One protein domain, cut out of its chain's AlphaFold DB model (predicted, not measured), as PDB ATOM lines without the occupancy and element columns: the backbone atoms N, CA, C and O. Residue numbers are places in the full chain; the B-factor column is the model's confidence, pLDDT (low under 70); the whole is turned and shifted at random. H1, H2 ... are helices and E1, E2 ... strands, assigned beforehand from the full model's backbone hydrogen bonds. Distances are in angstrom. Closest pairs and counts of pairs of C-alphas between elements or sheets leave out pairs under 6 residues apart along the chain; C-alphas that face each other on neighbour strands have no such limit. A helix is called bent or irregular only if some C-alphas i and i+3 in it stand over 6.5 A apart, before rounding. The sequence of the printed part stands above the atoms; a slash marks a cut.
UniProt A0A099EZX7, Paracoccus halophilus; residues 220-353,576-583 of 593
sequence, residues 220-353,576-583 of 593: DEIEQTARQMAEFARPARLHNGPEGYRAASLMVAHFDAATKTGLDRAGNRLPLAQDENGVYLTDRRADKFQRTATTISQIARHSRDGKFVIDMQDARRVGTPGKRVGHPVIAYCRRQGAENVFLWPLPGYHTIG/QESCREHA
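Overview. This is residues 220 to 353 and 576 to 583 of the 593 residues of a protein of Paracoccus halophilus (UniProt A0A099EZX7). A twisted sheet of five short strands, E2 E1 E5 E6 E8, has helix H2 over one face, and the small two-stranded hairpin of E3 and E4 packs on H2. Residues 220 to 228 of H1 stick out as a free arm, while H1's other end meets the sheet beside E8; the short helix H3 grazes the sheet, and two long unnamed links, residues 234 to 252 and 312 to 328, make up much of the rest. The printed part has 142 residues with three named helices and eight named strands, in the order H1 E1 E2 E3 E4 H2 E5 E6 E7 E8 H3; the larger sheet is mixed and the smaller antiparallel. The class is mixed, helices and strands, though under half of the residues are in named elements. The whole is compact, with a radius of gyration of the C-alphas of 14.9 A, and spans 43 by 39 by 28 A.

Arrangement. Start in the larger sheet with inner strand E5, residues 307 to 311. Antiparallel to it runs E1, residues 253 to 256, with N 255 and O 308 2.8 A apart, within hydrogen-bond range. E2, residues 261 to 264, is the edge strand and forms a hairpin with E1; look for N 254 and O 263, 2.8 A apart. E6, residues 329 to 331, is parallel to E5 at 40 degrees, with N 330 and O 309 2.8 A apart. Pairing is staggered here: E5 pairs with E1 over residues 307 to 310 and with E6 over 310 to 311. E8, residues 341 to 343, is the other edge strand, parallel to E6, with N 342 and O 329 2.8 A apart. From edge to edge the strands' lines turn by 117 degrees. Now find H2, residues 284 to 302, on one face of this sheet at a height of 9.4 A, which makes two layers, a helix on one face of a sheet. It lies over E5, only just not over E1, where 2 of its C-alphas fall, and runs slantwise to the strands, at 46 degrees to E5 on the local plane. Its closest C-alphas to E5 are those of Thr 292 and Ile 310, 6.7 A apart. H2 is irregular, with C-alphas 285 and 288 8.3 A apart, and has a kink of 63 degrees near residue 291. E3, residues 272 to 274, and E4, residues 280 to 282, form a hairpin, with N 281 and O 273 2.7 A apart; the closest C-alphas of E4 and H2 are those of Tyr 280 and Ser 297, 5.3 A apart. H1, residues 220 to 233, only grazes the larger sheet with residues 229 to 233; the C-alphas of Ala 233 and Leu 343, closest between H1 and E8, are 4.5 A apart. H3, residues 576 to 581, only grazes it, and only just, with 5 pairs of C-alphas within 10 A. E7, residues 333 to 335, pairs with no named strand. The O i to N i+4 pairs are within hydrogen-bond range throughout H1 and H3, and in 9 of 15 pairs in H2.

Along the chain. Find C-alpha 220 at (55.346, -42.188, -22.663); H1 runs 19.6 A from there to residue 233. H2 covers 26.1 A and ends at C-alpha 302, (42.422, -30.006, -12.983). E5 measures 13.5 A, E2 10.4 A and E1 10.1 A. H3 covers 8.8 A and ends at C-alpha 581, (56.533, -16.614, -9.220).

Size, cuts and confidence. The two C-alphas farthest apart, those of Asp 220 and Arg 285, are 44.1 A apart. Residues 354 to 575 are not printed, and C-alphas 353 and 576 stand 28.5 A apart across this cut. The links H1 to E1 and E5 to E6 are long. Mean pLDDT of the printed part is 91.1; residue 583 alone is under 70.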
ATOM      1  N   ASP A 220      54.189 -43.059 -22.441       96.94
ATOM      2  CA  ASP A 220      55.346 -42.188 -22.663       96.94
ATOM      3  C   ASP A 220      55.112 -41.194 -23.808       96.94
ATOM      4  O   ASP A 220      55.419 -40.009 -23.674       96.94
ATOM      5  N   GLU A 221      54.513 -41.638 -24.920       95.50
ATOM      6  CA  GLU A 221      54.145 -40.750 -26.030       95.50
ATOM      7  C   GLU A 221      53.095 -39.721 -25.613       95.50
ATOM      8  O   GLU A 221      53.179 -38.556 -26.026       95.50
ATOM      9  N   ILE A 222      52.129 -40.134 -24.785       96.44
ATOM     10  CA  ILE A 222      51.106 -39.247 -24.227       96.44
ATOM     11  C   ILE A 222      51.768 -38.159 -23.381       96.44
ATOM     12  O   ILE A 222      51.553 -36.969 -23.631       96.44
ATOM     13  N   GLU A 223      52.601 -38.555 -22.416       98.00
ATOM     14  CA  GLU A 223      53.293 -37.636 -21.510       98.00
ATOM     15  C   GLU A 223      54.220 -36.682 -22.272       98.00
ATOM     16  O   GLU A 223      54.169 -35.466 -22.067       98.00
ATOM     17  N   GLN A 224      55.044 -37.208 -23.182       97.94
ATOM     18  CA  GLN A 224      55.998 -36.412 -23.950       97.94
ATOM     19  C   GLN A 224      55.284 -35.392 -24.841       97.94
ATOM     20  O   GLN A 224      55.658 -34.216 -24.856       97.94
ATOM     21  N   THR A 225      54.248 -35.823 -25.566       97.44
ATOM     22  CA  THR A 225      53.493 -34.935 -26.459       97.44
ATOM     23  C   THR A 225      52.782 -33.847 -25.658       97.44
ATOM     24  O   THR A 225      52.902 -32.665 -25.986       97.44
ATOM     25  N   ALA A 226      52.084 -34.219 -24.581       98.19
ATOM     26  CA  ALA A 226      51.366 -33.271 -23.737       98.19
ATOM     27  C   ALA A 226      52.299 -32.235 -23.092       98.19
ATOM     28  O   ALA A 226      51.962 -31.050 -23.048       98.19
ATOM     29  N   ARG A 227      53.489 -32.658 -22.646       98.44
ATOM     30  CA  ARG A 227      54.516 -31.771 -22.087       98.44
ATOM     31  C   ARG A 227      55.011 -30.755 -23.104       98.44
ATOM     32  O   ARG A 227      54.994 -29.565 -22.811       98.44
ATOM     33  N   GLN A 228      55.367 -31.194 -24.309       98.19
ATOM     34  CA  GLN A 228      55.810 -30.290 -25.376       98.19
ATOM     35  C   GLN A 228      54.714 -29.291 -25.774       98.19
ATOM     36  O   GLN A 228      54.989 -28.112 -25.998       98.19
ATOM     37  N   MET A 229      53.454 -29.737 -25.818       98.25
ATOM     38  CA  MET A 229      52.316 -28.848 -26.063       98.25
ATOM     39  C   MET A 229      52.142 -27.815 -24.941       98.25
ATOM     40  O   MET A 229      51.908 -26.643 -25.230       98.25
ATOM     41  N   ALA A 230      52.274 -28.217 -23.673       98.31
ATOM     42  CA  ALA A 230      52.160 -27.313 -22.529       98.31
ATOM     43  C   ALA A 230      53.324 -26.305 -22.466       98.31
ATOM     44  O   ALA A 230      53.102 -25.120 -22.211       98.31
ATOM     45  N   GLU A 231      54.547 -26.745 -22.771       98.06
ATOM     46  CA  GLU A 231      55.732 -25.885 -22.895       98.06
ATOM     47  C   GLU A 231      55.548 -24.838 -23.995       98.06
ATOM     48  O   GLU A 231      55.793 -23.656 -23.765       98.06
ATOM     49  N   PHE A 232      55.045 -25.244 -25.166       98.06
ATOM     50  CA  PHE A 232      54.724 -24.310 -26.245       98.06
ATOM     51  C   PHE A 232      53.584 -23.352 -25.866       98.06
ATOM     52  O   PHE A 232      53.610 -22.166 -26.213       98.06
ATOM     53  N   ALA A 233      52.577 -23.846 -25.143       97.81
ATOM     54  CA  ALA A 233      51.445 -23.042 -24.711       97.81
ATOM     55  C   ALA A 233      51.831 -21.967 -23.689       97.81
ATOM     56  O   ALA A 233      51.209 -20.900 -23.681       97.81
ATOM     57  N   ARG A 234      52.869 -22.191 -22.876       97.62
ATOM     58  CA  ARG A 234      53.438 -21.177 -21.978       97.62
ATOM     59  C   ARG A 234      54.038 -20.021 -22.801       97.62
ATOM     60  O   ARG A 234      54.698 -20.258 -23.812       97.62
ATOM     61  N   PRO A 235      53.800 -18.747 -22.442       95.69
ATOM     62  CA  PRO A 235      54.462 -17.629 -23.105       95.69
ATOM     63  C   PRO A 235      55.961 -17.640 -22.795       95.69
ATOM     64  O   PRO A 235      56.362 -17.824 -21.649       95.69
ATOM     65  N   ALA A 236      56.791 -17.374 -23.807       93.12
ATOM     66  CA  ALA A 236      58.248 -17.323 -23.650       93.12
ATOM     67  C   ALA A 236      58.717 -16.200 -22.706       93.12
ATOM     68  O   ALA A 236      59.812 -16.259 -22.154       93.12
ATOM     69  N   ARG A 237      57.897 -15.157 -22.543       92.69
ATOM     70  CA  ARG A 237      58.159 -14.029 -21.651       92.69
ATOM     71  C   ARG A 237      56.948 -13.768 -20.774       92.69
ATOM     72  O   ARG A 237      55.831 -13.595 -21.270       92.69
ATOM     73  N   LEU A 238      57.219 -13.708 -19.478       91.81
ATOM     74  CA  LEU A 238      56.295 -13.235 -18.466       91.81
ATOM     75  C   LEU A 238      56.695 -11.817 -18.073       91.81
ATOM     76  O   LEU A 238      57.878 -11.487 -17.987       91.81
ATOM     77  N   HIS A 239      55.696 -10.977 -17.862       84.25
ATOM     78  CA  HIS A 239      55.870  -9.598 -17.436       84.25
ATOM     79  C   HIS A 239      54.893  -9.305 -16.310       84.25
ATOM     80  O   HIS A 239      53.745  -9.738 -16.361       84.25
ATOM     81  N   ASN A 240      55.348  -8.536 -15.329       84.12
ATOM     82  CA  ASN A 240      54.492  -7.958 -14.309       84.12
ATOM     83  C   ASN A 240      54.502  -6.458 -14.450       84.12
ATOM     84  O   ASN A 240      55.535  -5.821 -14.233       84.12
ATOM     85  N   GLY A 241      53.345  -5.884 -14.735       83.06
ATOM     86  CA  GLY A 241      53.273  -4.444 -14.846       83.06
ATOM     87  C   GLY A 241      51.898  -3.846 -14.594       83.06
ATOM     88  O   GLY A 241      50.892  -4.548 -14.465       83.06
ATOM     89  N   PRO A 242      51.855  -2.509 -14.491       84.00
ATOM     90  CA  PRO A 242      50.658  -1.754 -14.131       84.00
ATOM     91  C   PRO A 242      49.623  -1.684 -15.269       84.00
ATOM     92  O   PRO A 242      48.574  -1.046 -15.133       84.00
ATOM     93  N   GLU A 243      49.896  -2.288 -16.427       84.38
ATOM     94  CA  GLU A 243      48.999  -2.297 -17.582       84.38
ATOM     95  C   GLU A 243      47.671  -2.999 -17.260       84.38
ATOM     96  O   GLU A 243      46.628  -2.628 -17.816       84.38
ATOM     97  N   GLY A 244      47.698  -3.966 -16.332       89.38
ATOM     98  CA  GLY A 244      46.556  -4.809 -15.989       89.38
ATOM     99  C   GLY A 244      46.028  -5.542 -17.225       89.38
ATOM    100  O   GLY A 244      46.796  -5.941 -18.096       89.38
ATOM    101  N   TYR A 245      44.709  -5.669 -17.349       92.12
ATOM    102  CA  TYR A 245      44.067  -6.352 -18.484       92.12
ATOM    103  C   TYR A 245      43.438  -5.380 -19.491       92.12
ATOM    104  O   TYR A 245      42.525  -5.735 -20.233       92.12
ATOM    105  N   ARG A 246      43.916  -4.127 -19.550       88.88
ATOM    106  CA  ARG A 246      43.335  -3.091 -20.427       88.88
ATOM    107  C   ARG A 246      43.340  -3.484 -21.903       88.88
ATOM    108  O   ARG A 246      42.360  -3.203 -22.594       88.88
ATOM    109  N   ALA A 247      44.399  -4.151 -22.361       89.88
ATOM    110  CA  ALA A 247      44.531  -4.616 -23.740       89.88
ATOM    111  C   ALA A 247      43.729  -5.890 -24.055       89.88
ATOM    112  O   ALA A 247      43.525  -6.179 -25.237       89.88
ATOM    113  N   ALA A 248      43.267  -6.621 -23.032       91.94
ATOM    114  CA  ALA A 248      42.388  -7.773 -23.207       91.94
ATOM    115  C   ALA A 248      41.043  -7.344 -23.808       91.94
ATOM    116  O   ALA A 248      40.723  -6.152 -23.916       91.94
ATOM    117  N   SER A 249      40.247  -8.314 -24.221       91.56
ATOM    118  CA  SER A 249      38.973  -8.092 -24.881       91.56
ATOM    119  C   SER A 249      37.869  -7.634 -23.915       91.56
ATOM    120  O   SER A 249      38.058  -7.563 -22.697       91.56
ATOM    121  N   LEU A 250      36.689  -7.294 -24.445       89.88
ATOM    122  CA  LEU A 250      35.519  -6.993 -23.603       89.88
ATOM    123  C   LEU A 250      34.939  -8.251 -22.943       89.88
ATOM    124  O   LEU A 250      34.121  -8.141 -22.034       89.88
ATOM    125  N   MET A 251      35.361  -9.430 -23.398       90.81
ATOM    126  CA  MET A 251      34.925 -10.731 -22.903       90.81
ATOM    127  C   MET A 251      35.918 -11.352 -21.918       90.81
ATOM    128  O   MET A 251      35.706 -12.489 -21.498       90.81
ATOM    129  N   VAL A 252      36.981 -10.626 -21.546       95.00
ATOM    130  CA  VAL A 252      37.901 -11.072 -20.497       95.00
ATOM    131  C   VAL A 252      37.130 -11.337 -19.205       95.00
ATOM    132  O   VAL A 252      36.276 -10.544 -18.795       95.00
ATOM    133  N   ALA A 253      37.431 -12.471 -18.587       96.38
ATOM    134  CA  ALA A 253      36.789 -12.956 -17.382       96.38
ATOM    135  C   ALA A 253      37.827 -13.349 -16.335       96.38
ATOM    136  O   ALA A 253      38.874 -13.911 -16.658       96.38
ATOM    137  N   HIS A 254      37.498 -13.101 -15.073       97.25
ATOM    138  CA  HIS A 254      38.267 -13.530 -13.914       97.25
ATOM    139  C   HIS A 254      37.529 -14.673 -13.231       97.25
ATOM    140  O   HIS A 254      36.377 -14.507 -12.846       97.25
ATOM    141  N   PHE A 255      38.177 -15.818 -13.064       97.38
ATOM    142  CA  PHE A 255      37.614 -16.973 -12.376       97.38
ATOM    143  C   PHE A 255      38.448 -17.315 -11.144       97.38
ATOM    144  O   PHE A 255      39.657 -17.515 -11.241       97.38
ATOM    145  N   ASP A 256      37.799 -17.386  -9.991       96.31
ATOM    146  CA  ASP A 256      38.391 -17.848  -8.739       96.31
ATOM    147  C   ASP A 256      37.866 -19.259  -8.452       96.31
ATOM    148  O   ASP A 256      36.675 -19.450  -8.191       96.31
ATOM    149  N   ALA A 257      38.751 -20.256  -8.548       94.75
ATOM    150  CA  ALA A 257      38.362 -21.660  -8.446       94.75
ATOM    151  C   ALA A 257      37.976 -22.068  -7.016       94.75
ATOM    152  O   ALA A 257      37.092 -22.908  -6.846       94.75
ATOM    153  N   ALA A 258      38.562 -21.425  -5.999       93.69
ATOM    154  CA  ALA A 258      38.270 -21.714  -4.596       93.69
ATOM    155  C   ALA A 258      36.854 -21.259  -4.213       93.69
ATOM    156  O   ALA A 258      36.106 -21.981  -3.557       93.69
ATOM    157  N   THR A 259      36.461 -20.070  -4.673       93.38
ATOM    158  CA  THR A 259      35.120 -19.501  -4.438       93.38
ATOM    159  C   THR A 259      34.118 -19.827  -5.547       93.38
ATOM    160  O   THR A 259      32.966 -19.392  -5.479       93.38
ATOM    161  N   LYS A 260      34.551 -20.551  -6.589       93.00
ATOM    162  CA  LYS A 260      33.768 -20.904  -7.784       93.00
ATOM    163  C   LYS A 260      33.094 -19.698  -8.453       93.00
ATOM    164  O   LYS A 260      32.035 -19.834  -9.062       93.00
ATOM    165  N   THR A 261      33.682 -18.511  -8.325       93.62
ATOM    166  CA  THR A 261      33.081 -17.252  -8.776       93.62
ATOM    167  C   THR A 261      33.771 -16.750 -10.039       93.62
ATOM    168  O   THR A 261      34.992 -16.627 -10.082       93.62
ATOM    169  N   GLY A 262      32.973 -16.431 -11.060       94.75
ATOM    170  CA  GLY A 262      33.419 -15.738 -12.265       94.75
ATOM    171  C   GLY A 262      32.989 -14.273 -12.259       94.75
ATOM    172  O   GLY A 262      31.851 -13.981 -11.889       94.75
ATOM    173  N   LEU A 263      33.860 -13.366 -12.693       95.81
ATOM    174  CA  LEU A 263      33.580 -11.943 -12.891       95.81
ATOM    175  C   LEU A 263      33.895 -11.540 -14.335       95.81
ATOM    176  O   LEU A 263      34.890 -11.996 -14.901       95.81
ATOM    177  N   ASP A 264      33.065 -10.685 -14.925       94.00
ATOM    178  CA  ASP A 264      33.359 -10.049 -16.207       94.00
ATOM    179  C   ASP A 264      34.387  -8.913 -16.053       94.00
ATOM    180  O   ASP A 264      34.855  -8.592 -14.957       94.00
ATOM    181  N   ARG A 265      34.727  -8.266 -17.170       92.69
ATOM    182  CA  ARG A 265      35.645  -7.120 -17.202       92.69
ATOM    183  C   ARG A 265      35.236  -5.962 -16.283       92.69
ATOM    184  O   ARG A 265      36.107  -5.241 -15.803       92.69
ATOM    185  N   ALA A 266      33.938  -5.740 -16.092       92.62
ATOM    186  CA  ALA A 266      33.403  -4.665 -15.260       92.62
ATOM    187  C   ALA A 266      33.282  -5.072 -13.778       92.62
ATOM    188  O   ALA A 266      32.878  -4.255 -12.954       92.62
ATOM    189  N   GLY A 267      33.656  -6.309 -13.429       93.19
ATOM    190  CA  GLY A 267      33.554  -6.844 -12.075       93.19
ATOM    191  C   GLY A 267      32.165  -7.384 -11.730       93.19
ATOM    192  O   GLY A 267      31.923  -7.726 -10.573       93.19
ATOM    193  N   ASN A 268      31.252  -7.491 -12.700       93.88
ATOM    194  CA  ASN A 268      29.945  -8.100 -12.469       93.88
ATOM    195  C   ASN A 268      30.082  -9.619 -12.429       93.88
ATOM    196  O   ASN A 268      30.865 -10.199 -13.181       93.88
ATOM    197  N   ARG A 269      29.277 -10.286 -11.595       93.31
ATOM    198  CA  ARG A 269      29.243 -11.752 -11.560       93.31
ATOM    199  C   ARG A 269      28.803 -12.313 -12.909       93.31
ATOM    200  O   ARG A 269      27.754 -11.943 -13.433       93.31
ATOM    201  N   LEU A 270      29.589 -13.249 -13.432       92.56
ATOM    202  CA  LEU A 270      29.175 -14.076 -14.554       92.56
ATOM    203  C   LEU A 270      28.036 -15.000 -14.099       92.56
ATOM    204  O   LEU A 270      28.107 -15.544 -12.992       92.56
ATOM    205  N   PRO A 271      27.008 -15.215 -14.937       90.19
ATOM    206  CA  PRO A 271      25.914 -16.125 -14.629       90.19
ATOM    207  C   PRO A 271      26.383 -17.563 -14.853       90.19
ATOM    208  O   PRO A 271      26.095 -18.167 -15.884       90.19
ATOM    209  N   LEU A 272      27.194 -18.063 -13.924       90.44
ATOM    210  CA  LEU A 272      27.742 -19.412 -13.921       90.44
ATOM    211  C   LEU A 272      26.980 -20.258 -12.903       90.44
ATOM    212  O   LEU A 272      26.863 -19.869 -11.742       90.44
ATOM    213  N   ALA A 273      26.511 -21.424 -13.331       88.69
ATOM    214  CA  ALA A 273      25.893 -22.419 -12.462       88.69
ATOM    215  C   ALA A 273      26.614 -23.751 -12.643       88.69
ATOM    216  O   ALA A 273      27.016 -24.073 -13.754       88.69
ATOM    217  N   GLN A 274      26.804 -24.508 -11.569       87.19
ATOM    218  CA  GLN A 274      27.448 -25.817 -11.642       87.19
ATOM    219  C   GLN A 274      26.370 -26.903 -11.666       87.19
ATOM    220  O   GLN A 274      25.441 -26.848 -10.863       87.19
ATOM    221  N   ASP A 275      26.485 -27.863 -12.581       81.56
ATOM    222  CA  ASP A 275      25.653 -29.066 -12.559       81.56
ATOM    223  C   ASP A 275      26.157 -30.092 -11.524       81.56
ATOM    224  O   ASP A 275      27.172 -29.893 -10.849       81.56
ATOM    225  N   GLU A 276      25.446 -31.210 -11.392       77.38
ATOM    226  CA  GLU A 276      25.792 -32.300 -10.467       77.38
ATOM    227  C   GLU A 276      27.162 -32.946 -10.744       77.38
ATOM    228  O   GLU A 276      27.797 -33.468  -9.828       77.38
ATOM    229  N   ASN A 277      27.663 -32.843 -11.978       74.69
ATOM    230  CA  ASN A 277      28.941 -33.402 -12.419       74.69
ATOM    231  C   ASN A 277      30.092 -32.388 -12.333       74.69
ATOM    232  O   ASN A 277      31.227 -32.669 -12.729       74.69
ATOM    233  N   GLY A 278      29.824 -31.192 -11.809       79.00
ATOM    234  CA  GLY A 278      30.829 -30.158 -11.637       79.00
ATOM    235  C   GLY A 278      31.105 -29.317 -12.889       79.00
ATOM    236  O   GLY A 278      32.053 -28.527 -12.870       79.00
ATOM    237  N   VAL A 279      30.307 -29.449 -13.950       84.62
ATOM    238  CA  VAL A 279      30.432 -28.679 -15.195       84.62
ATOM    239  C   VAL A 279      29.696 -27.348 -15.055       84.62
ATOM    240  O   VAL A 279      28.602 -27.279 -14.501       84.62
ATOM    241  N   TYR A 280      30.300 -26.266 -15.548       89.12
ATOM    242  CA  TYR A 280      29.708 -24.935 -15.496       89.12
ATOM    243  C   TYR A 280      28.816 -24.668 -16.710       89.12
ATOM    244  O   TYR A 280      29.257 -24.676 -17.860       89.12
ATOM    245  N   LEU A 281      27.558 -24.368 -16.419       88.19
ATOM    246  CA  LEU A 281      26.533 -23.855 -17.314       88.19
ATOM    247  C   LEU A 281      26.529 -22.324 -17.276       88.19
ATOM    248  O   LEU A 281      26.937 -21.714 -16.284       88.19
ATOM    249  N   THR A 282      26.012 -21.698 -18.333       87.12
ATOM    250  CA  THR A 282      25.780 -20.251 -18.358       87.12
ATOM    251  C   THR A 282      24.344 -19.916 -18.739       87.12
ATOM    252  O   THR A 282      23.715 -20.665 -19.486       87.12
ATOM    253  N   ASP A 283      23.822 -18.801 -18.217       84.75
ATOM    254  CA  ASP A 283      22.517 -18.284 -18.635       84.75
ATOM    255  C   ASP A 283      22.559 -17.929 -20.128       84.75
ATOM    256  O   ASP A 283      23.503 -17.299 -20.606       84.75
ATOM    257  N   ARG A 284      21.488 -18.255 -20.851       73.44
ATOM    258  CA  ARG A 284      21.276 -17.887 -22.258       73.44
ATOM    259  C   ARG A 284      21.500 -16.407 -22.554       73.44
ATOM    260  O   ARG A 284      22.013 -16.038 -23.608       73.44
ATOM    261  N   ARG A 285      21.128 -15.522 -21.625       74.50
ATOM    262  CA  ARG A 285      21.330 -14.065 -21.775       74.50
ATOM    263  C   ARG A 285      22.815 -13.688 -21.854       74.50
ATOM    264  O   ARG A 285      23.154 -12.572 -22.239       74.50
ATOM    265  N   ALA A 286      23.692 -14.623 -21.509       79.62
ATOM    266  CA  ALA A 286      25.136 -14.516 -21.520       79.62
ATOM    267  C   ALA A 286      25.797 -15.496 -22.508       79.62
ATOM    268  O   ALA A 286      26.969 -15.807 -22.323       79.62
ATOM    269  N   ASP A 287      25.114 -15.910 -23.589       78.69
ATOM    270  CA  ASP A 287      25.634 -16.833 -24.624       78.69
ATOM    271  C   ASP A 287      27.056 -16.483 -25.114       78.69
ATOM    272  O   ASP A 287      27.870 -17.364 -25.387       78.69
ATOM    273  N   LYS A 288      27.417 -15.192 -25.144       83.06
ATOM    274  CA  LYS A 288      28.785 -14.748 -25.466       83.06
ATOM    275  C   LYS A 288      29.860 -15.365 -24.551       83.06
ATOM    276  O   LYS A 288      30.964 -15.633 -25.006       83.06
ATOM    277  N   PHE A 289      29.556 -15.641 -23.285       87.94
ATOM    278  CA  PHE A 289      30.481 -16.238 -22.316       87.94
ATOM    279  C   PHE A 289      30.483 -17.769 -22.322       87.94
ATOM    280  O   PHE A 289      31.183 -18.374 -21.513       87.94
ATOM    281  N   GLN A 290      29.766 -18.420 -23.240       87.69
ATOM    282  CA  GLN A 290      29.715 -19.881 -23.303       87.69
ATOM    283  C   GLN A 290      31.113 -20.506 -23.455       87.69
ATOM    284  O   GLN A 290      31.444 -21.454 -22.746       87.69
ATOM    285  N   ARG A 291      31.973 -19.943 -24.319       90.88
ATOM    286  CA  ARG A 291      33.365 -20.412 -24.462       90.88
ATOM    287  C   ARG A 291      34.140 -20.269 -23.153       90.88
ATOM    288  O   ARG A 291      34.827 -21.198 -22.748       90.88
ATOM    289  N   THR A 292      33.969 -19.146 -22.459       93.06
ATOM    290  CA  THR A 292      34.563 -18.916 -21.139       93.06
ATOM    291  C   THR A 292      34.081 -19.950 -20.118       93.06
ATOM    292  O   THR A 292      34.907 -20.529 -19.419       93.06
ATOM    293  N   ALA A 293      32.778 -20.242 -20.053       91.81
ATOM    294  CA  ALA A 293      32.215 -21.241 -19.141       91.81
ATOM    295  C   ALA A 293      32.749 -22.660 -19.422       91.81
ATOM    296  O   ALA A 293      33.093 -23.392 -18.489       91.81
ATOM    297  N   THR A 294      32.910 -23.035 -20.698       91.69
ATOM    298  CA  THR A 294      33.558 -24.304 -21.063       91.69
ATOM    299  C   THR A 294      35.022 -24.338 -20.627       91.69
ATOM    300  O   THR A 294      35.449 -25.332 -20.040       91.69
ATOM    301  N   THR A 295      35.797 -23.271 -20.851       95.12
ATOM    302  CA  THR A 295      37.186 -23.200 -20.365       95.12
ATOM    303  C   THR A 295      37.249 -23.319 -18.843       95.12
ATOM    304  O   THR A 295      38.055 -24.091 -18.330       95.12
ATOM    305  N   ILE A 296      36.374 -22.620 -18.112       95.06
ATOM    306  CA  ILE A 296      36.277 -22.716 -16.648       95.06
ATOM    307  C   ILE A 296      36.000 -24.160 -16.218       95.06
ATOM    308  O   ILE A 296      36.665 -24.668 -15.321       95.06
ATOM    309  N   SER A 297      35.074 -24.847 -16.890       92.44
ATOM    310  CA  SER A 297      34.768 -26.257 -16.617       92.44
ATOM    311  C   SER A 297      35.978 -27.163 -16.821       92.44
ATOM    312  O   SER A 297      36.213 -28.063 -16.023       92.44
ATOM    313  N   GLN A 298      36.762 -26.922 -17.872       93.88
ATOM    314  CA  GLN A 298      37.986 -27.675 -18.137       93.88
ATOM    315  C   GLN A 298      39.056 -27.397 -17.072       93.88
ATOM    316  O   GLN A 298      39.647 -28.338 -16.557       93.88
ATOM    317  N   ILE A 299      39.257 -26.137 -16.674       95.69
ATOM    318  CA  ILE A 299      40.183 -25.768 -15.589       95.69
ATOM    319  C   ILE A 299      39.758 -26.418 -14.265       95.69
ATOM    320  O   ILE A 299      40.587 -27.011 -13.578       95.69
ATOM    321  N   ALA A 300      38.467 -26.374 -13.928       93.06
ATOM    322  CA  ALA A 300      37.923 -26.895 -12.673       93.06
ATOM    323  C   ALA A 300      38.033 -28.426 -12.520       93.06
ATOM    324  O   ALA A 300      37.858 -28.941 -11.411       93.06
ATOM    325  N   ARG A 301      38.320 -29.155 -13.611       91.62
ATOM    326  CA  ARG A 301      38.667 -30.589 -13.584       91.62
ATOM    327  C   ARG A 301      40.097 -30.842 -13.108       91.62
ATOM    328  O   ARG A 301      40.361 -31.916 -12.582       91.62
ATOM    329  N   HIS A 302      40.992 -29.872 -13.279       94.88
ATOM    330  CA  HIS A 302      42.422 -30.006 -12.983       94.88
ATOM    331  C   HIS A 302      42.879 -29.156 -11.796       94.88
ATOM    332  O   HIS A 302      43.949 -29.400 -11.252       94.88
ATOM    333  N   SER A 303      42.079 -28.176 -11.369       94.69
ATOM    334  CA  SER A 303      42.369 -27.374 -10.185       94.69
ATOM    335  C   SER A 303      41.109 -27.007  -9.402       94.69
ATOM    336  O   SER A 303      40.046 -26.740  -9.968       94.69
ATOM    337  N   ARG A 304      41.240 -26.988  -8.072       93.50
ATOM    338  CA  ARG A 304      40.210 -26.533  -7.122       93.50
ATOM    339  C   ARG A 304      40.545 -25.172  -6.501       93.50
ATOM    340  O   ARG A 304      39.760 -24.670  -5.703       93.50
ATOM    341  N   ASP A 305      41.682 -24.579  -6.859       94.25
ATOM    342  CA  ASP A 305      42.183 -23.328  -6.299       94.25
ATOM    343  C   ASP A 305      42.846 -22.427  -7.360       94.25
ATOM    344  O   ASP A 305      42.986 -22.767  -8.536       94.25
ATOM    345  N   GLY A 306      43.225 -21.219  -6.955       94.00
ATOM    346  CA  GLY A 306      43.860 -20.246  -7.839       94.00
ATOM    347  C   GLY A 306      42.887 -19.343  -8.601       94.00
ATOM    348  O   GLY A 306      41.667 -19.523  -8.607       94.00
ATOM    349  N   LYS A 307      43.473 -18.306  -9.210       96.25
ATOM    350  CA  LYS A 307      42.769 -17.243  -9.931       96.25
ATOM    351  C   LYS A 307      43.201 -17.245 -11.388       96.25
ATOM    352  O   LYS A 307      44.377 -17.054 -11.687       96.25
ATOM    353  N   PHE A 308      42.245 -17.424 -12.282       97.94
ATOM    354  CA  PHE A 308      42.457 -17.562 -13.716       97.94
ATOM    355  C   PHE A 308      41.874 -16.359 -14.442       97.94
ATOM    356  O   PHE A 308      40.768 -15.918 -14.131       97.94
ATOM    357  N   VAL A 309      42.608 -15.830 -15.417       97.56
ATOM    358  CA  VAL A 309      42.098 -14.801 -16.326       97.56
ATOM    359  C   VAL A 309      41.966 -15.410 -17.705       97.56
ATOM    360  O   VAL A 309      42.921 -15.975 -18.230       97.56
ATOM    361  N   ILE A 310      40.764 -15.340 -18.265       97.62
ATOM    362  CA  ILE A 310      40.361 -16.083 -19.459       97.62
ATOM    363  C   ILE A 310      39.817 -15.092 -20.481       97.62
ATOM    364  O   ILE A 310      38.898 -14.331 -20.182       97.62
ATOM    365  N   ASP A 311      40.356 -15.123 -21.694       95.69
ATOM    366  CA  ASP A 311      39.906 -14.314 -22.822       95.69
ATOM    367  C   ASP A 311      39.768 -15.187 -24.077       95.69
ATOM    368  O   ASP A 311      40.732 -15.469 -24.785       95.69
ATOM    369  N   MET A 312      38.540 -15.648 -24.331       93.50
ATOM    370  CA  MET A 312      38.200 -16.526 -25.463       93.50
ATOM    371  C   MET A 312      37.539 -15.775 -26.627       93.50
ATOM    372  O   MET A 312      36.895 -16.400 -27.477       93.50
ATOM    373  N   GLN A 313      37.646 -14.440 -26.660       88.62
ATOM    374  CA  GLN A 313      37.188 -13.659 -27.807       88.62
ATOM    375  C   GLN A 313      38.114 -13.884 -29.007       88.62
ATOM    376  O   GLN A 313      39.332 -13.948 -28.843       88.62
ATOM    377  N   ASP A 314      37.527 -13.946 -30.206       81.56
ATOM    378  CA  ASP A 314      38.265 -14.141 -31.454       81.56
ATOM    379  C   ASP A 314      39.401 -13.119 -31.644       81.56
ATOM    380  O   ASP A 314      39.239 -11.920 -31.388       81.56
ATOM    381  N   ALA A 315      40.537 -13.658 -32.090       71.94
ATOM    382  CA  ALA A 315      41.780 -13.056 -32.553       71.94
ATOM    383  C   ALA A 315      42.100 -11.660 -32.013       71.94
ATOM    384  O   ALA A 315      41.630 -10.628 -32.504       71.94
ATOM    385  N   ARG A 316      43.002 -11.601 -31.030       75.31
ATOM    386  CA  ARG A 316      43.485 -10.331 -30.486       75.31
ATOM    387  C   ARG A 316      44.995 -10.277 -30.454       75.31
ATOM    388  O   ARG A 316      45.682 -11.255 -30.197       75.31
ATOM    389  N   ARG A 317      45.513  -9.068 -30.646       85.12
ATOM    390  CA  ARG A 317      46.941  -8.750 -30.521       85.12
ATOM    391  C   ARG A 317      47.374  -8.625 -29.052       85.12
ATOM    392  O   ARG A 317      48.275  -7.860 -28.741       85.12
ATOM    393  N   VAL A 318      46.703  -9.315 -28.129       90.56
ATOM    394  CA  VAL A 318      47.059  -9.275 -26.704       90.56
ATOM    395  C   VAL A 318      48.487  -9.794 -26.537       90.56
ATOM    396  O   VAL A 318      48.887 -10.754 -27.190       90.56
ATOM    397  N   GLY A 319      49.272  -9.113 -25.706       90.50
ATOM    398  CA  GLY A 319      50.667  -9.461 -25.440       90.50
ATOM    399  C   GLY A 319      51.670  -8.930 -26.472       90.50
ATOM    400  O   GLY A 319      52.872  -9.062 -26.250       90.50
ATOM    401  N   THR A 320      51.235  -8.291 -27.567       90.62
ATOM    402  CA  THR A 320      52.154  -7.636 -28.522       90.62
ATOM    403  C   THR A 320      52.603  -6.257 -28.025       90.62
ATOM    404  O   THR A 320      51.944  -5.662 -27.160       90.62
ATOM    405  N   PRO A 321      53.668  -5.662 -28.604       86.75
ATOM    406  CA  PRO A 321      53.960  -4.241 -28.409       86.75
ATOM    407  C   PRO A 321      52.709  -3.374 -28.647       86.75
ATOM    408  O   PRO A 321      51.945  -3.617 -29.580       86.75
ATOM    409  N   GLY A 322      52.446  -2.418 -27.748       85.38
ATOM    410  CA  GLY A 322      51.250  -1.559 -27.774       85.38
ATOM    411  C   GLY A 322      49.940  -2.199 -27.277       85.38
ATOM    412  O   GLY A 322      48.945  -1.493 -27.111       85.38
ATOM    413  N   LYS A 323      49.916  -3.513 -27.010       90.00
ATOM    414  CA  LYS A 323      48.745  -4.270 -26.520       90.00
ATOM    415  C   LYS A 323      49.129  -5.264 -25.408       90.00
ATOM    416  O   LYS A 323      48.556  -6.347 -25.290       90.00
ATOM    417  N   ARG A 324      50.111  -4.890 -24.586       90.50
ATOM    418  CA  ARG A 324      50.592  -5.686 -23.448       90.50
ATOM    419  C   ARG A 324      49.505  -5.842 -22.380       90.50
ATOM    420  O   ARG A 324      48.706  -4.930 -22.161       90.50
ATOM    421  N   VAL A 325      49.514  -6.986 -21.704       91.62
ATOM    422  CA  VAL A 325      48.783  -7.211 -20.450       91.62
ATOM    423  C   VAL A 325      49.790  -7.361 -19.321       91.62
ATOM    424  O   VAL A 325      50.871  -7.911 -19.523       91.62
ATOM    425  N   GLY A 326      49.443  -6.845 -18.148       90.25
ATOM    426  CA  GLY A 326      50.335  -6.777 -16.995       90.25
ATOM    427  C   GLY A 326      50.537  -8.108 -16.277       90.25
ATOM    428  O   GLY A 326      51.413  -8.173 -15.430       90.25
ATOM    429  N   HIS A 327      49.742  -9.137 -16.589       91.81
ATOM    430  CA  HIS A 327      49.757 -10.445 -15.929       91.81
ATOM    431  C   HIS A 327      49.284 -11.552 -16.890       91.81
ATOM    432  O   HIS A 327      48.667 -11.227 -17.912       91.81
ATOM    433  N   PRO A 328      49.531 -12.839 -16.563       95.94
ATOM    434  CA  PRO A 328      49.081 -13.978 -17.358       95.94
ATOM    435  C   PRO A 328      47.591 -13.957 -17.719       95.94
ATOM    436  O   PRO A 328      46.738 -13.637 -16.893       95.94
ATOM    437  N   VAL A 329      47.282 -14.351 -18.953       96.50
ATOM    438  CA  VAL A 329      45.922 -14.560 -19.468       96.50
ATOM    439  C   VAL A 329      45.884 -15.825 -20.320       96.50
ATOM    440  O   VAL A 329      46.809 -16.101 -21.080       96.50
ATOM    441  N   ILE A 330      44.808 -16.595 -20.196       98.00
ATOM    442  CA  ILE A 330      44.523 -17.774 -21.013       98.00
ATOM    443  C   ILE A 330      43.700 -17.327 -22.221       98.00
ATOM    444  O   ILE A 330      42.602 -16.795 -22.058       98.00
ATOM    445  N   ALA A 331      44.208 -17.569 -23.426       97.00
ATOM    446  CA  ALA A 331      43.525 -17.280 -24.684       97.00
ATOM    447  C   ALA A 331      43.761 -18.408 -25.690       97.00
ATOM    448  O   ALA A 331      44.655 -19.234 -25.521       97.00
ATOM    449  N   TYR A 332      42.966 -18.471 -26.757       95.62
ATOM    450  CA  TYR A 332      43.088 -19.589 -27.697       95.62
ATOM    451  C   TYR A 332      44.148 -19.407 -28.790       95.62
ATOM    452  O   TYR A 332      44.589 -20.382 -29.403       95.62
ATOM    453  N   CYS A 333      44.547 -18.163 -29.043       95.12
ATOM    454  CA  CYS A 333      45.584 -17.810 -29.998       95.12
ATOM    455  C   CYS A 333      46.417 -16.638 -29.472       95.12
ATOM    456  O   CYS A 333      45.976 -15.874 -28.607       95.12
ATOM    457  N   ARG A 334      47.627 -16.483 -30.013       94.94
ATOM    458  CA  ARG A 334      48.496 -15.325 -29.774       94.94
ATOM    459  C   ARG A 334      49.344 -15.027 -31.004       94.94
ATOM    460  O   ARG A 334      49.509 -15.876 -31.874       94.94
ATOM    461  N   ARG A 335      49.914 -13.827 -31.079       92.94
ATOM    462  CA  ARG A 335      50.983 -13.535 -32.047       92.94
ATOM    463  C   ARG A 335      52.296 -14.127 -31.550       92.94
ATOM    464  O   ARG A 335      52.544 -14.109 -30.345       92.94
ATOM    465  N   GLN A 336      53.152 -14.576 -32.464       92.00
ATOM    466  CA  GLN A 336      54.498 -15.023 -32.103       92.00
ATOM    467  C   GLN A 336      55.216 -13.966 -31.242       92.00
ATOM    468  O   GLN A 336      55.225 -12.776 -31.564       92.00
ATOM    469  N   GLY A 337      55.787 -14.405 -30.117       91.94
ATOM    470  CA  GLY A 337      56.497 -13.538 -29.171       91.94
ATOM    471  C   GLY A 337      55.613 -12.691 -28.246       91.94
ATOM    472  O   GLY A 337      56.167 -11.881 -27.492       91.94
ATOM    473  N   ALA A 338      54.285 -12.865 -28.285       93.56
ATOM    474  CA  ALA A 338      53.359 -12.231 -27.352       93.56
ATOM    475  C   ALA A 338      53.662 -12.632 -25.900       93.56
ATOM    476  O   ALA A 338      53.862 -13.805 -25.579       93.56
ATOM    477  N   GLU A 339      53.691 -11.639 -25.021       94.56
ATOM    478  CA  GLU A 339      53.993 -11.812 -23.600       94.56
ATOM    479  C   GLU A 339      52.723 -12.152 -22.814       94.56
ATOM    480  O   GLU A 339      51.637 -11.691 -23.167       94.56
ATOM    481  N   ASN A 340      52.857 -12.919 -21.726       95.81
ATOM    482  CA  ASN A 340      51.771 -13.256 -20.790       95.81
ATOM    483  C   ASN A 340      50.568 -14.050 -21.352       95.81
ATOM    484  O   ASN A 340      49.645 -14.342 -20.595       95.81
ATOM    485  N   VAL A 341      50.553 -14.445 -22.628       97.00
ATOM    486  CA  VAL A 341      49.424 -15.191 -23.215       97.00
ATOM    487  C   VAL A 341      49.688 -16.699 -23.217       97.00
ATOM    488  O   VAL A 341      50.517 -17.193 -23.987       97.00
ATOM    489  N   PHE A 342      48.949 -17.425 -22.379       98.00
ATOM    490  CA  PHE A 342      48.896 -18.886 -22.365       98.00
ATOM    491  C   PHE A 342      47.908 -19.386 -23.414       98.00
ATOM    492  O   PHE A 342      46.766 -18.930 -23.448       98.00
ATOM    493  N   LEU A 343      48.343 -20.330 -24.249       98.19
ATOM    494  CA  LEU A 343      47.495 -20.916 -25.283       98.19
ATOM    495  C   LEU A 343      46.595 -22.013 -24.716       98.19
ATOM    496  O   LEU A 343      47.040 -22.857 -23.941       98.19
ATOM    497  N   TRP A 344      45.343 -22.021 -25.159       97.88
ATOM    498  CA  TRP A 344      44.328 -22.997 -24.774       97.88
ATOM    499  C   TRP A 344      43.490 -23.426 -25.987       97.88
ATOM    500  O   TRP A 344      43.310 -22.648 -26.924       97.88
ATOM    501  N   PRO A 345      42.914 -24.635 -26.028       95.75
ATOM    502  CA  PRO A 345      42.039 -25.016 -27.129       95.75
ATOM    503  C   PRO A 345      40.730 -24.226 -27.093       95.75
ATOM    504  O   PRO A 345      39.972 -24.339 -26.135       95.75
ATOM    505  N   LEU A 346      40.437 -23.462 -28.150       93.69
ATOM    506  CA  LEU A 346      39.155 -22.756 -28.306       93.69
ATOM    507  C   LEU A 346      37.954 -23.711 -28.162       93.69
ATOM    508  O   LEU A 346      37.774 -24.579 -29.023       93.69
ATOM    509  N   PRO A 347      37.092 -23.556 -27.143       91.44
ATOM    510  CA  PRO A 347      35.892 -24.375 -27.020       91.44
ATOM    511  C   PRO A 347      34.962 -24.260 -28.231       91.44
ATOM    512  O   PRO A 347      34.753 -23.175 -28.776       91.44
ATOM    513  N   GLY A 348      34.399 -25.391 -28.653       87.00
ATOM    514  CA  GLY A 348      33.560 -25.507 -29.845       87.00
ATOM    515  C   GLY A 348      34.378 -25.726 -31.116       87.00
ATOM    516  O   GLY A 348      34.070 -26.642 -31.864       87.00
ATOM    517  N   TYR A 349      35.447 -24.950 -31.331       87.94
ATOM    518  CA  TYR A 349      36.254 -25.057 -32.553       87.94
ATOM    519  C   TYR A 349      37.366 -26.109 -32.454       87.94
ATOM    520  O   TYR A 349      37.624 -26.833 -33.408       87.94
ATOM    521  N   HIS A 350      38.023 -26.206 -31.297       92.56
ATOM    522  CA  HIS A 350      39.131 -27.130 -31.040       92.56
ATOM    523  C   HIS A 350      38.754 -28.264 -30.082       92.56
ATOM    524  O   HIS A 350      39.588 -28.776 -29.324       92.56
ATOM    525  N   THR A 351      37.473 -28.614 -30.055       88.75
ATOM    526  CA  THR A 351      36.935 -29.659 -29.192       88.75
ATOM    527  C   THR A 351      37.003 -31.006 -29.906       88.75
ATOM    528  O   THR A 351      36.551 -31.123 -31.039       88.75
ATOM    529  N   ILE A 352      37.547 -32.027 -29.236       87.00
ATOM    530  CA  ILE A 352      37.567 -33.401 -29.759       87.00
ATOM    531  C   ILE A 352      36.127 -33.854 -30.029       87.00
ATOM    532  O   ILE A 352      35.269 -33.733 -29.157       87.00
ATOM    533  N   GLY A 353      35.881 -34.345 -31.244       79.69
ATOM    534  CA  GLY A 353      34.561 -34.756 -31.725       79.69
ATOM    535  C   GLY A 353      33.782 -33.672 -32.479       79.69
ATOM    536  O   GLY A 353      32.838 -34.004 -33.187       79.69
ATOM    537  N   GLN A 576      49.416 -21.503 -12.975       96.38
ATOM    538  CA  GLN A 576      49.396 -21.227 -11.534       96.38
ATOM    539  C   GLN A 576      50.803 -20.992 -10.961       96.38
ATOM    540  O   GLN A 576      50.983 -20.128 -10.103       96.38
ATOM    541  N   GLU A 577      51.806 -21.754 -11.405       94.88
ATOM    542  CA  GLU A 577      53.218 -21.521 -11.075       94.88
ATOM    543  C   GLU A 577      53.664 -20.131 -11.537       94.88
ATOM    544  O   GLU A 577      54.123 -19.332 -10.721       94.88
ATOM    545  N   SER A 578      53.407 -19.794 -12.804       93.00
ATOM    546  CA  SER A 578      53.773 -18.494 -13.373       93.00
ATOM    547  C   SER A 578      53.135 -17.339 -12.602       93.00
ATOM    548  O   SER A 578      53.821 -16.373 -12.290       93.00
ATOM    549  N   CYS A 579      51.860 -17.450 -12.215       91.50
ATOM    550  CA  CYS A 579      51.190 -16.451 -11.380       91.50
ATOM    551  C   CYS A 579      51.788 -16.321  -9.967       91.50
ATOM    552  O   CYS A 579      51.748 -15.227  -9.407       91.50
ATOM    553  N   ARG A 580      52.323 -17.400  -9.380       89.25
ATOM    554  CA  ARG A 580      52.952 -17.383  -8.045       89.25
ATOM    555  C   ARG A 580      54.344 -16.762  -8.074       89.25
ATOM    556  O   ARG A 580      54.623 -15.883  -7.265       89.25
ATOM    557  N   GLU A 581      55.185 -17.173  -9.020       82.69
ATOM    558  CA  GLU A 581      56.533 -16.614  -9.220       82.69
ATOM    559  C   GLU A 581      56.494 -15.106  -9.494       82.69
ATOM    560  O   GLU A 581      57.381 -14.354  -9.096       82.69
ATOM    561  N   HIS A 582      55.421 -14.676 -10.155       73.75
ATOM    562  CA  HIS A 582      55.196 -13.314 -10.599       73.75
ATOM    563  C   HIS A 582      54.159 -12.587  -9.721       73.75
ATOM    564  O   HIS A 582      53.632 -11.550 -10.114       73.75
ATOM    565  N   ALA A 583      53.871 -13.061  -8.508       67.12
ATOM    566  CA  ALA A 583      53.108 -12.261  -7.557       67.12
ATOM    567  C   ALA A 583      53.963 -11.067  -7.075       67.12
ATOM    568  O   ALA A 583      55.166 -11.229  -6.842       67.12
TER     569      ALA A 583